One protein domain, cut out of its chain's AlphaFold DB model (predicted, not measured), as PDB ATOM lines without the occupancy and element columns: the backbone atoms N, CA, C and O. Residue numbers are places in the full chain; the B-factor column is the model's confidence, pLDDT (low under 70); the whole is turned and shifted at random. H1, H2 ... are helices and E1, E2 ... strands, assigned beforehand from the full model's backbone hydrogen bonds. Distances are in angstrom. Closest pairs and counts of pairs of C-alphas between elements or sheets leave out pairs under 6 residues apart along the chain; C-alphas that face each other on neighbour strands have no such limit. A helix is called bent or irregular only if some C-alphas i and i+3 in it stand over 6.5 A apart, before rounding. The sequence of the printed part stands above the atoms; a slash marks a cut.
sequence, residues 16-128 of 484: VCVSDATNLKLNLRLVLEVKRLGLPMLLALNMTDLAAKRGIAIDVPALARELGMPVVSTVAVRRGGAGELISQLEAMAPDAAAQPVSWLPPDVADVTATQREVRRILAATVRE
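What this domain is: This is residues 16 to 128 of the 484 residues of the protein "Ferrous iron transport protein B" of Candidatus Accumulibacter sp. BA-91 (UniProt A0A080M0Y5). A small parallel sheet of three strands lies between helices: H1 and H3 cover one face, H4 the other. The long helix H5 packs on H1 and H3 beyond the sheet, H2 sits near the ends of the strands, and residues 92 to 107 swing round the outside from H4 to H5. The printed part has 113 residues, with five named helices and three strands, E1 H1 E2 H2 H3 E3 H4 H5, and is mostly helix; the sheet's order is E1 E2 E3. It is compact, with a radius of gyration of the C-alphas of 14.7 A and spans of 40 by 32 by 20 A.

How they stand to each other: Look first at inner strand E2, residues 41 to 46; parallel to it are edge strands E1, residues 16 to 20, and E3, residues 71 to 73. N 17 and O 42, and N 72 and O 43, are each within hydrogen-bond range at 2.9 A. H1, residues 21 to 35, lies over E1 at a height over the sheet of 7.1 A; it is irregular, with C-alphas 22 and 25 8.7 A apart. On the same face, H3, residues 60 to 67, lies only just over E3, with 2 C-alphas falling on E2. On the opposite face, H4, residues 83 to 91, lies only just over E2, with 2 on E3. H2, residues 48 to 53, only grazes the sheet. Both strand-helix-strand units, parallel neighbours joined through helices, have right-handed crossovers: E1, H1, E2 and E2, H2 H3, E3. H5, residues 108 to 125, touches H1 at a steep tilt of 50 degrees with residues 114 to 122 alone, closest at the C-alphas of Leu 28 and Val 118, 6.4 A. O i to N i+4 pairs are all within range in H2 to H5, and 6 of 11 in H1.

Where its parts are: Find C-alpha 16, where E1 begins, at (38.527, 38.421, 27.267). H5 runs 25.7 A to C-alpha 125 at (43.830, 19.773, 32.267); H1 spans 18.4 A and E2 15.8 A.

The domain as a whole: The C-alphas farthest apart, of Arg 79 and Ala 109, are 43.8 A apart. The printed part has no cut; H4 to H5 is a long link. Look for pLDDT under 70 at residues 75 to 82 and 93 to 104.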
ATOM      1  N   VAL A  16      37.338  39.211  27.619       87.88
ATOM      2  CA  VAL A  16      38.527  38.421  27.267       87.88
ATOM      3  C   VAL A  16      39.488  38.398  28.454       87.88
ATOM      4  O   VAL A  16      40.177  39.379  28.734       87.88
ATOM      5  N   CYS A  17      39.591  37.260  29.137       89.12
ATOM      6  CA  CYS A  17      40.673  37.024  30.087       89.12
ATOM      7  C   CYS A  17      41.912  36.529  29.336       89.12
ATOM      8  O   CYS A  17      41.910  35.420  28.810       89.12
ATOM      9  N   VAL A  18      42.988  37.316  29.311       89.50
ATOM     10  CA  VAL A  18      44.291  36.859  28.798       89.50
ATOM     11  C   VAL A  18      45.073  36.195  29.931       89.50
ATOM     12  O   VAL A  18      45.243  36.788  30.993       89.50
ATOM     13  N   SER A  19      45.568  34.976  29.709       89.06
ATOM     14  CA  SER A  19      46.340  34.206  30.692       89.06
ATOM     15  C   SER A  19      47.639  33.684  30.089       89.06
ATOM     16  O   SER A  19      47.623  33.031  29.050       89.06
ATOM     17  N   ASP A  20      48.761  33.890  30.780       87.19
ATOM     18  CA  ASP A  20      50.024  33.212  30.467       87.19
ATOM     19  C   ASP A  20      49.881  31.703  30.743       87.19
ATOM     20  O   ASP A  20      49.616  31.288  31.875       87.19
ATOM     21  N   ALA A  21      50.052  30.887  29.701       86.81
ATOM     22  CA  ALA A  21      50.041  29.428  29.771       86.81
ATOM     23  C   ALA A  21      51.198  28.863  30.615       86.81
ATOM     24  O   ALA A  21      51.090  27.761  31.145       86.81
ATOM     25  N   THR A  22      52.296  29.610  30.774       82.50
ATOM     26  CA  THR A  22      53.465  29.189  31.557       82.50
ATOM     27  C   THR A  22      53.316  29.381  33.066       82.50
ATOM     28  O   THR A  22      54.149  28.871  33.816       82.50
ATOM     29  N   ASN A  23      52.271  30.088  33.511       82.25
ATOM     30  CA  ASN A  23      51.893  30.224  34.919       82.25
ATOM     31  C   ASN A  23      50.359  30.251  35.084       82.25
ATOM     32  O   ASN A  23      49.784  31.110  35.760       82.25
ATOM     33  N   LEU A  24      49.678  29.299  34.433       85.44
ATOM     34  CA  LEU A  24      48.214  29.212  34.425       85.44
ATOM     35  C   LEU A  24      47.629  29.153  35.847       85.44
ATOM     36  O   LEU A  24      46.582  29.733  36.104       85.44
ATOM     37  N   LYS A  25      48.341  28.530  36.792       82.75
ATOM     38  CA  LYS A  25      47.974  28.407  38.211       82.75
ATOM     39  C   LYS A  25      47.685  29.737  38.910       82.75
ATOM     40  O   LYS A  25      46.723  29.813  39.674       82.75
ATOM     41  N   LEU A  26      48.486  30.772  38.657       77.62
ATOM     42  CA  LEU A  26      48.261  32.100  39.234       77.62
ATOM     43  C   LEU A  26      47.047  32.778  38.575       77.62
ATOM     44  O   LEU A  26      46.161  33.300  39.253       77.62
ATOM     45  N   ASN A  27      46.994  32.712  37.245       85.25
ATOM     46  CA  ASN A  27      46.030  33.431  36.413       85.25
ATOM     47  C   ASN A  27      44.609  32.852  36.508       85.25
ATOM     48  O   ASN A  27      43.634  33.601  36.539       85.25
ATOM     49  N   LEU A  28      44.471  31.525  36.617       88.69
ATOM     50  CA  LEU A  28      43.179  30.834  36.680       88.69
ATOM     51  C   LEU A  28      42.357  31.245  37.912       88.69
ATOM     52  O   LEU A  28      41.130  31.210  37.872       88.69
ATOM     53  N   ARG A  29      43.017  31.699  38.989       84.88
ATOM     54  CA  ARG A  29      42.345  32.259  40.169       84.88
ATOM     55  C   ARG A  29      41.553  33.520  39.805       84.88
ATOM     56  O   ARG A  29      40.379  33.607  40.145       84.88
ATOM     57  N   LEU A  30      42.162  34.433  39.042       85.12
ATOM     58  CA  LEU A  30      41.503  35.637  38.527       85.12
ATOM     59  C   LEU A  30      40.389  35.282  37.530       85.12
ATOM     60  O   LEU A  30      39.318  35.873  37.588       85.12
ATOM     61  N   VAL A  31      40.593  34.283  36.663       89.06
ATOM     62  CA  VAL A  31      39.546  33.803  35.736       89.06
ATOM     63  C   VAL A  31      38.314  33.312  36.505       89.06
ATOM     64  O   VAL A  31      37.193  33.675  36.155       89.06
ATOM     65  N   LEU A  32      38.494  32.538  37.582       88.31
ATOM     66  CA  LEU A  32      37.381  32.081  38.423       88.31
ATOM     67  C   LEU A  32      36.765  33.202  39.277       88.31
ATOM     68  O   LEU A  32      35.554  33.192  39.485       88.31
ATOM     69  N   GLU A  33      37.551  34.175  39.745       83.69
ATOM     70  CA  GLU A  33      37.043  35.375  40.432       83.69
ATOM     71  C   GLU A  33      36.167  36.230  39.500       83.69
ATOM     72  O   GLU A  33      35.062  36.609  39.884       83.69
ATOM     73  N   VAL A  34      36.602  36.466  38.258       83.19
ATOM     74  CA  VAL A  34      35.839  37.213  37.241       83.19
ATOM     75  C   VAL A  34      34.617  36.420  36.761       83.19
ATOM     76  O   VAL A  34      33.556  37.010  36.567       83.19
ATOM     77  N   LYS A  35      34.691  35.081  36.683       84.06
ATOM     78  CA  LYS A  35      33.535  34.217  36.360       84.06
ATOM     79  C   LYS A  35      32.368  34.384  37.341       84.06
ATOM     80  O   LYS A  35      31.216  34.225  36.939       84.06
ATOM     81  N   ARG A  36      32.624  34.779  38.597       80.75
ATOM     82  CA  ARG A  36      31.561  35.099  39.570       80.75
ATOM     83  C   ARG A  36      30.680  36.281  39.140       80.75
ATOM     84  O   ARG A  36      29.576  36.395  39.654       80.75
ATOM     85  N   LEU A  37      31.117  37.137  38.208       77.88
ATOM     86  CA  LEU A  37      30.325  38.272  37.709       77.88
ATOM     87  C   LEU A  37      29.156  37.860  36.795       77.88
ATOM     88  O   LEU A  37      28.299  38.694  36.513       77.88
ATOM     89  N   GLY A  38      29.116  36.610  36.316       75.44
ATOM     90  CA  GLY A  38      28.034  36.112  35.453       75.44
ATOM     91  C   GLY A  38      27.985  36.743  34.055       75.44
ATOM     92  O   GLY A  38      26.941  36.715  33.411       75.44
ATOM     93  N   LEU A  39      29.088  37.338  33.592       78.50
ATOM     94  CA  LEU A  39      29.206  37.935  32.259       78.50
ATOM     95  C   LEU A  39      29.718  36.906  31.232       78.50
ATOM     96  O   LEU A  39      30.439  35.981  31.617       78.50
ATOM     97  N   PRO A  40      29.415  37.069  29.928       81.88
ATOM     98  CA  PRO A  40      30.026  36.261  28.876       81.88
ATOM     99  C   PRO A  40      31.554  36.397  28.909       81.88
ATOM    100  O   PRO A  40      32.084  37.509  28.903       81.88
ATOM    101  N   MET A  41      32.267  35.270  28.948       86.19
ATOM    102  CA  MET A  41      33.726  35.228  29.093       86.19
ATOM    103  C   MET A  41      34.388  34.316  28.067       86.19
ATOM    104  O   MET A  41      33.819  33.298  27.678       86.19
ATOM    105  N   LEU A  42      35.623  34.656  27.705       89.12
ATOM    106  CA  LEU A  42      36.521  33.836  26.898       89.12
ATOM    107  C   LEU A  42      37.936  33.892  27.489       89.12
ATOM    108  O   LEU A  42      38.420  34.961  27.865       89.12
ATOM    109  N   LEU A  43      38.622  32.748  27.547       90.56
ATOM    110  CA  LEU A  43      40.008  32.649  28.012       90.56
ATOM    111  C   LEU A  43      40.982  32.590  26.826       90.56
ATOM    112  O   LEU A  43      41.053  31.593  26.111       90.56
ATOM    113  N   ALA A  44      41.779  33.638  26.642       90.69
ATOM    114  CA  ALA A  44      42.883  33.658  25.693       90.69
ATOM    115  C   ALA A  44      44.167  33.161  26.380       90.69
ATOM    116  O   ALA A  44      44.815  33.897  27.128       90.69
ATOM    117  N   LEU A  45      44.547  31.907  26.126       89.38
ATOM    118  CA  LEU A  45      45.847  31.369  26.530       89.38
ATOM    119  C   LEU A  45      46.938  31.981  25.647       89.38
ATOM    120  O   LEU A  45      46.923  31.810  24.431       89.38
ATOM    121  N   ASN A  46      47.893  32.680  26.250       87.31
ATOM    122  CA  ASN A  46      49.049  33.279  25.587       87.31
ATOM    123  C   ASN A  46      50.336  32.530  25.985       87.31
ATOM    124  O   ASN A  46      50.357  31.801  26.975       87.31
ATOM    125  N   MET A  47      51.421  32.719  25.231       84.62
ATOM    126  CA  MET A  47      52.742  32.109  25.478       84.62
ATOM    127  C   MET A  47      52.729  30.566  25.493       84.62
ATOM    128  O   MET A  47      53.577  29.921  26.113       84.62
ATOM    129  N   THR A  48      51.786  29.957  24.769       83.56
ATOM    130  CA  THR A  48      51.644  28.496  24.627       83.56
ATOM    131  C   THR A  48      52.874  27.839  23.990       83.56
ATOM    132  O   THR A  48      53.208  26.703  24.326       83.56
ATOM    133  N   ASP A  49      53.623  28.561  23.148       83.12
ATOM    134  CA  ASP A  49      54.898  28.097  22.590       83.12
ATOM    135  C   ASP A  49      56.013  28.021  23.652       83.12
ATOM    136  O   ASP A  49      56.850  27.117  23.614       83.12
ATOM    137  N   LEU A  50      56.019  28.944  24.619       80.75
ATOM    138  CA  LEU A  50      56.947  28.934  25.748       80.75
ATOM    139  C   LEU A  50      56.550  27.873  26.783       80.75
ATOM    140  O   LEU A  50      57.434  27.245  27.364       80.75
ATOM    141  N   ALA A  51      55.249  27.624  26.967       81.00
ATOM    142  CA  ALA A  51      54.745  26.527  27.795       81.00
ATOM    143  C   ALA A  51      55.199  25.171  27.231       81.00
ATOM    144  O   ALA A  51      55.844  24.399  27.940       81.00
ATOM    145  N   ALA A  52      55.004  24.947  25.926       81.06
ATOM    146  CA  ALA A  52      55.474  23.746  25.234       81.06
ATOM    147  C   ALA A  52      57.007  23.579  25.303       81.06
ATOM    148  O   ALA A  52      57.490  22.479  25.563       81.06
ATOM    149  N   LYS A  53      57.791  24.663  25.160       78.38
ATOM    150  CA  LYS A  53      59.259  24.637  25.361       78.38
ATOM    151  C   LYS A  53      59.677  24.299  26.797       78.38
ATOM    152  O   LYS A  53      60.763  23.762  26.990       78.38
ATOM    153  N   ARG A  54      58.840  24.600  27.795       75.38
ATOM    154  CA  ARG A  54      59.011  24.167  29.196       75.38
ATOM    155  C   ARG A  54      58.439  22.767  29.464       75.38
ATOM    156  O   ARG A  54      58.411  22.357  30.615       75.38
ATOM    157  N   GLY A  55      57.969  22.049  28.440       79.50
ATOM    158  CA  GLY A  55      57.350  20.725  28.560       79.50
ATOM    159  C   GLY A  55      55.927  20.722  29.130       79.50
ATOM    160  O   GLY A  55      55.375  19.648  29.345       79.50
ATOM    161  N   ILE A  56      55.330  21.893  29.379       85.56
ATOM    162  CA  ILE A  56      53.979  22.027  29.937       85.56
ATOM    163  C   ILE A  56      52.966  21.774  28.817       85.56
ATOM    164  O   ILE A  56      52.848  22.576  27.887       85.56
ATOM    165  N   ALA A  57      52.223  20.673  28.911       86.81
ATOM    166  CA  ALA A  57      51.148  20.334  27.984       86.81
ATOM    167  C   ALA A  57      49.782  20.675  28.600       86.81
ATOM    168  O   ALA A  57      49.481  20.257  29.716       86.81
ATOM    169  N   ILE A  58      48.949  21.417  27.867       89.94
ATOM    170  CA  ILE A  58      47.616  21.853  28.311       89.94
ATOM    171  C   ILE A  58      46.564  21.243  27.380       89.94
ATOM    172  O   ILE A  58      46.587  21.480  26.173       89.94
ATOM    173  N   ASP A  59      45.629  20.480  27.942       91.06
ATOM    174  CA  ASP A  59      44.434  19.995  27.250       91.06
ATOM    175  C   ASP A  59      43.396  21.127  27.210       91.06
ATOM    176  O   ASP A  59      42.582  21.311  28.118       91.06
ATOM    177  N   VAL A  60      43.478  21.943  26.156       89.69
ATOM    178  CA  VAL A  60      42.603  23.104  25.946       89.69
ATOM    179  C   VAL A  60      41.119  22.703  25.828       89.69
ATOM    180  O   VAL A  60      40.299  23.348  26.484       89.69
ATOM    181  N   PRO A  61      40.732  21.624  25.107       89.62
ATOM    182  CA  PRO A  61      39.363  21.102  25.140       89.62
ATOM    183  C   PRO A  61      38.871  20.689  26.536       89.62
ATOM    184  O   PRO A  61      37.714  20.942  26.876       89.62
ATOM    185  N   ALA A  62      39.711  20.067  27.370       89.44
ATOM    186  CA  ALA A  62      39.349  19.760  28.752       89.44
ATOM    187  C   ALA A  62      39.209  21.032  29.599       89.44
ATOM    188  O   ALA A  62      38.224  21.158  30.323       89.44
ATOM    189  N   LEU A  63      40.120  21.998  29.451       91.62
ATOM    190  CA  LEU A  63      40.065  23.279  30.157       91.62
ATOM    191  C   LEU A  63      38.812  24.092  29.801       91.62
ATOM    192  O   LEU A  63      38.201  24.677  30.692       91.62
ATOM    193  N   ALA A  64      38.376  24.070  28.539       90.12
ATOM    194  CA  ALA A  64      37.130  24.708  28.113       90.12
ATOM    195  C   ALA A  64      35.884  24.061  28.743       90.12
ATOM    196  O   ALA A  64      34.975  24.770  29.178       90.12
ATOM    197  N   ARG A  65      35.856  22.724  28.861       90.69
ATOM    198  CA  ARG A  65      34.773  22.000  29.555       90.69
ATOM    199  C   ARG A  65      34.754  22.295  31.054       90.69
ATOM    200  O   ARG A  65      33.695  22.591  31.591       90.69
ATOM    201  N   GLU A  66      35.912  22.254  31.707       90.94
ATOM    202  CA  GLU A  66      36.056  22.506  33.148       90.94
ATOM    203  C   GLU A  66      35.729  23.958  33.534       90.94
ATOM    204  O   GLU A  66      35.069  24.216  34.541       90.94
ATOM    205  N   LEU A  67      36.135  24.931  32.712       88.62
ATOM    206  CA  LEU A  67      35.780  26.333  32.922       88.62
ATOM    207  C   LEU A  67      34.368  26.682  32.443       88.62
ATOM    208  O   LEU A  67      33.847  27.715  32.865       88.62
ATOM    209  N   GLY A  68      33.737  25.863  31.599       86.56
ATOM    210  CA  GLY A  68      32.435  26.157  30.999       86.56
ATOM    211  C   GLY A  68      32.435  27.433  30.149       86.56
ATOM    212  O   GLY A  68      31.451  28.165  30.163       86.56
ATOM    213  N   MET A  69      33.548  27.735  29.472       88.19
ATOM    214  CA  MET A  69      33.714  28.906  28.601       88.19
ATOM    215  C   MET A  69      34.655  28.579  27.427       88.19
ATOM    216  O   MET A  69      35.481  27.671  27.562       88.19
ATOM    217  N   PRO A  70      34.592  29.309  26.297       89.06
ATOM    218  CA  PRO A  70      35.566  29.168  25.221       89.06
ATOM    219  C   PRO A  70      36.999  29.449  25.696       89.06
ATOM    220  O   PRO A  70      37.252  30.406  26.432       89.06
ATOM    221  N   VAL A  71      37.949  28.627  25.243       89.81
ATOM    222  CA  VAL A  71      39.385  28.797  25.504       89.81
ATOM    223  C   VAL A  71      40.130  28.751  24.174       89.81
ATOM    224  O   VAL A  71      40.067  27.747  23.470       89.81
ATOM    225  N   VAL A  72      40.846  29.826  23.840       87.25
ATOM    226  CA  VAL A  72      41.565  29.991  22.566       87.25
ATOM    227  C   VAL A  72      43.068  30.043  22.819       87.25
ATOM    228  O   VAL A  72      43.529  30.756  23.712       87.25
ATOM    229  N   SER A  73      43.851  29.311  22.022       82.00
ATOM    230  CA  SER A  73      45.319  29.335  22.093       82.00
ATOM    231  C   SER A  73      45.902  30.396  21.166       82.00
ATOM    232  O   SER A  73      46.005  30.209  19.958       82.00
ATOM    233  N   THR A  74      46.338  31.508  21.746       72.56
ATOM    234  CA  THR A  74      46.946  32.632  21.027       72.56
ATOM    235  C   THR A  74      48.472  32.515  20.971       72.56
ATOM    236  O   THR A  74      49.128  32.118  21.936       72.56
ATOM    237  N   VAL A  75      49.054  32.895  19.829       65.19
ATOM    238  CA  VAL A  75      50.511  32.998  19.634       65.19
ATOM    239  C   VAL A  75      50.813  34.366  19.030       65.19
ATOM    240  O   VAL A  75      50.862  34.525  17.809       65.19
ATOM    241  N   ALA A  76      51.031  35.360  19.894       53.25
ATOM    242  CA  ALA A  76      51.172  36.776  19.522       53.25
ATOM    243  C   ALA A  76      52.309  37.083  18.518       53.25
ATOM    244  O   ALA A  76      52.327  38.146  17.906       53.25
ATOM    245  N   VAL A  77      53.251  36.153  18.324       56.44
ATOM    246  CA  VAL A  77      54.401  36.289  17.411       56.44
ATOM    247  C   VAL A  77      54.057  35.904  15.956       56.44
ATOM    248  O   VAL A  77      54.838  36.172  15.044       56.44
ATOM    249  N   ARG A  78      52.895  35.284  15.689       56.81
ATOM    250  CA  ARG A  78      52.474  34.881  14.331       56.81
ATOM    251  C   ARG A  78      51.419  35.831  13.757       56.81
ATOM    252  O   ARG A  78      50.383  36.063  14.376       56.81
ATOM    253  N   ARG A  79      51.631  36.308  12.521       47.97
ATOM    254  CA  ARG A  79      50.587  37.002  11.739       47.97
ATOM    255  C   ARG A  79      49.351  36.097  11.635       47.97
ATOM    256  O   ARG A  79      49.483  34.938  11.255       47.97
ATOM    257  N   GLY A  80      48.180  36.621  11.995       57.12
ATOM    258  CA  GLY A  80      46.919  35.868  12.045       57.12
ATOM    259  C   GLY A  80      46.635  35.129  13.363       57.12
ATOM    260  O   GLY A  80      45.527  34.633  13.530       57.12
ATOM    261  N   GLY A  81      47.560  35.110  14.334       63.50
ATOM    262  CA  GLY A  81      47.439  34.374  15.610       63.50
ATOM    263  C   GLY A  81      46.355  34.845  16.599       63.50
ATOM    264  O   GLY A  81      46.376  34.424  17.754       63.50
ATOM    265  N   ALA A  82      45.443  35.716  16.157       68.69
ATOM    266  CA  ALA A  82      44.262  36.190  16.882       68.69
ATOM    267  C   ALA A  82      42.950  36.025  16.077       68.69
ATOM    268  O   ALA A  82      41.898  36.435  16.553       68.69
ATOM    269  N   GLY A  83      42.977  35.426  14.877       74.56
ATOM    270  CA  GLY A  83      41.770  35.258  14.052       74.56
ATOM    271  C   GLY A  83      40.697  34.389  14.720       74.56
ATOM    272  O   GLY A  83      39.531  34.760  14.731       74.56
ATOM    273  N   GLU A  84      41.109  33.288  15.355       76.50
ATOM    274  CA  GLU A  84      40.228  32.401  16.134       76.50
ATOM    275  C   GLU A  84      39.639  33.093  17.377       76.50
ATOM    276  O   GLU A  84      38.499  32.844  17.752       76.50
ATOM    277  N   LEU A  85      40.397  34.003  17.999       81.25
ATOM    278  CA  LEU A  85      39.921  34.814  19.122       81.25
ATOM    279  C   LEU A  85      38.813  35.776  18.668       81.25
ATOM    280  O   LEU A  85      37.803  35.908  19.351       81.25
ATOM    281  N   ILE A  86      38.992  36.419  17.510       80.94
ATOM    282  CA  ILE A  86      38.002  37.339  16.936       80.94
ATOM    283  C   ILE A  86      36.734  36.578  16.530       80.94
ATOM    284  O   ILE A  86      35.652  36.969  16.953       80.94
ATOM    285  N   SER A  87      36.845  35.454  15.812       80.38
ATOM    286  CA  SER A  87      35.662  34.697  15.377       80.38
ATOM    287  C   SER A  87      34.876  34.067  16.534       80.38
ATOM    288  O   SER A  87      33.657  33.942  16.448       80.38
ATOM    289  N   GLN A  88      35.540  33.708  17.639       80.56
ATOM    290  CA  GLN A  88      34.862  33.296  18.872       80.56
ATOM    291  C   GLN A  88      34.136  34.473  19.543       80.56
ATOM    292  O   GLN A  88      33.001  34.305  19.976       80.56
ATOM    293  N   LEU A  89      34.739  35.668  19.592       79.75
ATOM    294  CA  LEU A  89      34.093  36.869  20.146       79.75
ATOM    295  C   LEU A  89      32.888  37.327  19.316       79.75
ATOM    296  O   LEU A  89      31.863  37.683  19.886       79.75
ATOM    297  N   GLU A  90      32.979  37.268  17.987       80.50
ATOM    298  CA  GLU A  90      31.865  37.563  17.073       80.50
ATOM    299  C   GLU A  90      30.710  36.552  17.211       80.50
ATOM    300  O   GLU A  90      29.552  36.901  16.987       80.50
ATOM    301  N   ALA A  91      31.003  35.315  17.628       79.12
ATOM    302  CA  ALA A  91      30.006  34.283  17.913       79.12
ATOM    303  C   ALA A  91      29.388  34.375  19.327       79.12
ATOM    304  O   ALA A  91      28.386  33.708  19.603       79.12
ATOM    305  N   MET A  92      29.950  35.183  20.236       74.75
ATOM    306  CA  MET A  92      29.416  35.371  21.590       74.75
ATOM    307  C   MET A  92      28.249  36.364  21.582       74.75
ATOM    308  O   MET A  92      28.434  37.576  21.683       74.75
ATOM    309  N   ALA A  93      27.025  35.839  21.511       61.75
ATOM    310  CA  ALA A  93      25.818  36.644  21.663       61.75
ATOM    311  C   ALA A  93      25.796  37.384  23.025       61.75
ATOM    312  O   ALA A  93      26.122  36.777  24.051       61.75
ATOM    313  N   PRO A  94      25.386  38.666  23.073       61.72
ATOM    314  CA  PRO A  94      25.256  39.401  24.328       61.72
ATOM    315  C   PRO A  94      24.109  38.819  25.166       61.72
ATOM    316  O   PRO A  94      22.945  38.869  24.766       61.72
ATOM    317  N   ASP A  95      24.432  38.272  26.340       57.62
ATOM    318  CA  ASP A  95      23.441  37.656  27.225       57.62
ATOM    319  C   ASP A  95      22.554  38.714  27.909       57.62
ATOM    320  O   ASP A  95      22.909  39.340  28.918       57.62
ATOM    321  N   ALA A  96      21.364  38.895  27.336       51.28
ATOM    322  CA  ALA A  96      20.315  39.771  27.841       51.28
ATOM    323  C   ALA A  96      19.625  39.246  29.120       51.28
ATOM    324  O   ALA A  96      18.909  40.008  29.767       51.28
ATOM    325  N   ALA A  97      19.818  37.976  29.496       52.00
ATOM    326  CA  ALA A  97      19.136  37.328  30.619       52.00
ATOM    327  C   ALA A  97      19.963  37.279  31.918       52.00
ATOM    328  O   ALA A  97      19.393  37.059  32.991       52.00
ATOM    329  N   ALA A  98      21.283  37.501  31.864       56.34
ATOM    330  CA  ALA A  98      22.145  37.407  33.043       56.34
ATOM    331  C   ALA A  98      21.713  38.380  34.165       56.34
ATOM    332  O   ALA A  98      21.613  39.597  33.967       56.34
ATOM    333  N   GLN A  99      21.476  37.874  35.375       58.25
ATOM    334  CA  GLN A  99      21.094  38.717  36.513       58.25
ATOM    335  C   GLN A  99      22.296  39.545  37.015       58.25
ATOM    336  O   GLN A  99      23.434  39.083  36.930       58.25
ATOM    337  N   PRO A 100      22.092  40.778  37.518       55.56
ATOM    338  CA  PRO A 100      23.182  41.593  38.048       55.56
ATOM    339  C   PRO A 100      23.726  40.985  39.349       55.56
ATOM    340  O   PRO A 100      23.119  41.121  40.411       55.56
ATOM    341  N   VAL A 101      24.879  40.316  39.273       66.94
ATOM    342  CA  VAL A 101      25.534  39.751  40.460       66.94
ATOM    343  C   VAL A 101      26.084  40.878  41.333       66.94
ATOM    344  O   VAL A 101      26.890  41.693  40.885       66.94
ATOM    345  N   SER A 102      25.675  40.907  42.601       66.00
ATOM    346  CA  SER A 102      26.257  41.813  43.592       66.00
ATOM    347  C   SER A 102      27.663  41.336  43.952       66.00
ATOM    348  O   SER A 102      27.826  40.316  44.623       66.00
ATOM    349  N   TRP A 103      28.690  42.044  43.473       67.75
ATOM    350  CA  TRP A 103      30.073  41.727  43.819       67.75
ATOM    351  C   TRP A 103      30.349  42.098  45.279       67.75
ATOM    352  O   TRP A 103      30.314  43.268  45.663       67.75
ATOM    353  N   LEU A 104      30.650  41.080  46.081       69.38
ATOM    354  CA  LEU A 104      31.154  41.204  47.443       69.38
ATOM    355  C   LEU A 104      32.647  40.836  47.453       69.38
ATOM    356  O   LEU A 104      33.036  39.913  46.730       69.38
ATOM    357  N   PRO A 105      33.491  41.504  48.264       70.19
ATOM    358  CA  PRO A 105      34.878  41.088  48.444       70.19
ATOM    359  C   PRO A 105      34.937  39.642  48.974       70.19
ATOM    360  O   PRO A 105      34.292  39.366  49.988       70.19
ATOM    361  N   PRO A 106      35.682  38.727  48.325       70.75
ATOM    362  CA  PRO A 106      35.757  37.331  48.746       70.75
ATOM    363  C   PRO A 106      36.450  37.197  50.104       70.75
ATOM    364  O   PRO A 106      37.466  37.850  50.361       70.75
ATOM    365  N   ASP A 107      35.925  36.325  50.964       77.88
ATOM    366  CA  ASP A 107      36.525  36.035  52.266       77.88
ATOM    367  C   ASP A 107      37.646  34.970  52.194       77.88
ATOM    368  O   ASP A 107      38.046  34.488  51.128       77.88
ATOM    369  N   VAL A 108      38.198  34.596  53.352       73.44
ATOM    370  CA  VAL A 108      39.288  33.609  53.439       73.44
ATOM    371  C   VAL A 108      38.828  32.197  53.034       73.44
ATOM    372  O   VAL A 108      39.617  31.434  52.465       73.44
ATOM    373  N   ALA A 109      37.568  31.834  53.287       78.62
ATOM    374  CA  ALA A 109      36.999  30.556  52.874       78.62
ATOM    375  C   ALA A 109      36.742  30.529  51.360       78.62
ATOM    376  O   ALA A 109      37.084  29.539  50.713       78.62
ATOM    377  N   ASP A 110      36.255  31.629  50.789       77.88
ATOM    378  CA  ASP A 110      36.101  31.859  49.352       77.88
ATOM    379  C   ASP A 110      37.424  31.692  48.597       77.88
ATOM    380  O   ASP A 110      37.514  30.894  47.660       77.88
ATOM    381  N   VAL A 111      38.479  32.392  49.032       78.75
ATOM    382  CA  VAL A 111      39.819  32.280  48.431       78.75
ATOM    383  C   VAL A 111      40.345  30.847  48.548       78.75
ATOM    384  O   VAL A 111      40.914  30.312  47.594       78.75
ATOM    385  N   THR A 112      40.116  30.184  49.685       78.25
ATOM    386  CA  THR A 112      40.521  28.786  49.900       78.25
ATOM    387  C   THR A 112      39.749  27.817  48.995       78.25
ATOM    388  O   THR A 112      40.344  26.892  48.440       78.25
ATOM    389  N   ALA A 113      38.445  28.023  48.802       83.62
ATOM    390  CA  ALA A 113      37.611  27.226  47.906       83.62
ATOM    391  C   ALA A 113      38.033  27.416  46.442       83.62
ATOM    392  O   ALA A 113      38.286  26.433  45.745       83.62
ATOM    393  N   THR A 114      38.225  28.661  45.999       84.06
ATOM    394  CA  THR A 114      38.725  28.966  44.652       84.06
ATOM    395  C   THR A 114      40.133  28.394  44.426       84.06
ATOM    396  O   THR A 114      40.389  27.859  43.352       84.06
ATOM    397  N   GLN A 115      41.029  28.375  45.424       82.69
ATOM    398  CA  GLN A 115      42.319  27.674  45.296       82.69
ATOM    399  C   GLN A 115      42.184  26.148  45.147       82.69
ATOM    400  O   GLN A 115      42.953  25.550  44.392       82.69
ATOM    401  N   ARG A 116      41.245  25.501  45.853       85.06
ATOM    402  CA  ARG A 116      40.979  24.058  45.680       85.06
ATOM    403  C   ARG A 116      40.480  23.767  44.268       85.06
ATOM    404  O   ARG A 116      40.961  22.827  43.644       85.06
ATOM    405  N   GLU A 117      39.588  24.609  43.754       87.50
ATOM    406  CA  GLU A 117      39.025  24.463  42.411       87.50
ATOM    407  C   GLU A 117      40.068  24.706  41.309       87.50
ATOM    408  O   GLU A 117      40.184  23.894  40.396       87.50
ATOM    409  N   VAL A 118      40.926  25.729  41.444       87.44
ATOM    410  CA  VAL A 118      42.093  25.912  40.557       87.44
ATOM    411  C   VAL A 118      42.957  24.647  40.529       87.44
ATOM    412  O   VAL A 118      43.290  24.165  39.450       87.44
ATOM    413  N   ARG A 119      43.288  24.057  41.689       85.44
ATOM    414  CA  ARG A 119      44.082  22.813  41.745       85.44
ATOM    415  C   ARG A 119      43.367  21.630  41.084       85.44
ATOM    416  O   ARG A 119      44.030  20.857  40.399       85.44
ATOM    417  N   ARG A 120      42.045  21.498  41.259       92.69
ATOM    418  CA  ARG A 120      41.228  20.447  40.626       92.69
ATOM    419  C   ARG A 120      41.272  20.557  39.100       92.69
ATOM    420  O   ARG A 120      41.584  19.575  38.434       92.69
ATOM    421  N   ILE A 121      41.014  21.751  38.567       90.94
ATOM    422  CA  ILE A 121      41.002  22.008  37.123       90.94
ATOM    423  C   ILE A 121      42.397  21.781  36.530       90.94
ATOM    424  O   ILE A 121      42.525  21.066  35.540       90.94
ATOM    425  N   LEU A 122      43.462  22.308  37.148       87.81
ATOM    426  CA  LEU A 122      44.837  22.080  36.682       87.81
ATOM    427  C   LEU A 122      45.191  20.588  36.649       87.81
ATOM    428  O   LEU A 122      45.702  20.120  35.641       87.81
ATOM    429  N   ALA A 123      44.865  19.823  37.696       86.81
ATOM    430  CA  ALA A 123      45.156  18.388  37.750       86.81
ATOM    431  C   ALA A 123      44.424  17.566  36.669       86.81
ATOM    432  O   ALA A 123      44.904  16.504  36.278       86.81
ATOM    433  N   ALA A 124      43.281  18.052  36.174       88.75
ATOM    434  CA  ALA A 124      42.542  17.440  35.071       88.75
ATOM    435  C   ALA A 124      43.015  17.893  33.673       88.75
ATOM    436  O   ALA A 124      42.790  17.180  32.696       88.75
ATOM    437  N   THR A 125      43.649  19.068  33.556       90.12
ATOM    438  CA  THR A 125      43.830  19.773  32.267       90.12
ATOM    439  C   THR A 125      45.278  20.112  31.918       90.12
ATOM    440  O   THR A 125      45.573  20.375  30.753       90.12
ATOM    441  N   VAL A 126      46.201  20.089  32.881       87.88
ATOM    442  CA  VAL A 126      47.614  20.433  32.690       87.88
ATOM    443  C   VAL A 126      48.495  19.253  33.078       87.88
ATOM    444  O   VAL A 126      48.425  18.728  34.186       87.88
ATOM    445  N   ARG A 127      49.374  18.861  32.158       84.44
ATOM    446  CA  ARG A 127      50.481  17.939  32.406       84.44
ATOM    447  C   ARG A 127      51.770  18.744  32.379       84.44
ATOM    448  O   ARG A 127      52.337  19.002  31.318       84.44
ATOM    449  N   GLU A 128      52.204  19.171  33.557       75.25
ATOM    450  CA  GLU A 128      53.566  19.662  33.755       75.25
ATOM    451  C   GLU A 128      54.540  18.475  33.637       75.25
ATOM    452  O   GLU A 128      54.182  17.348  34.007       75.25
TER     453      GLU A 128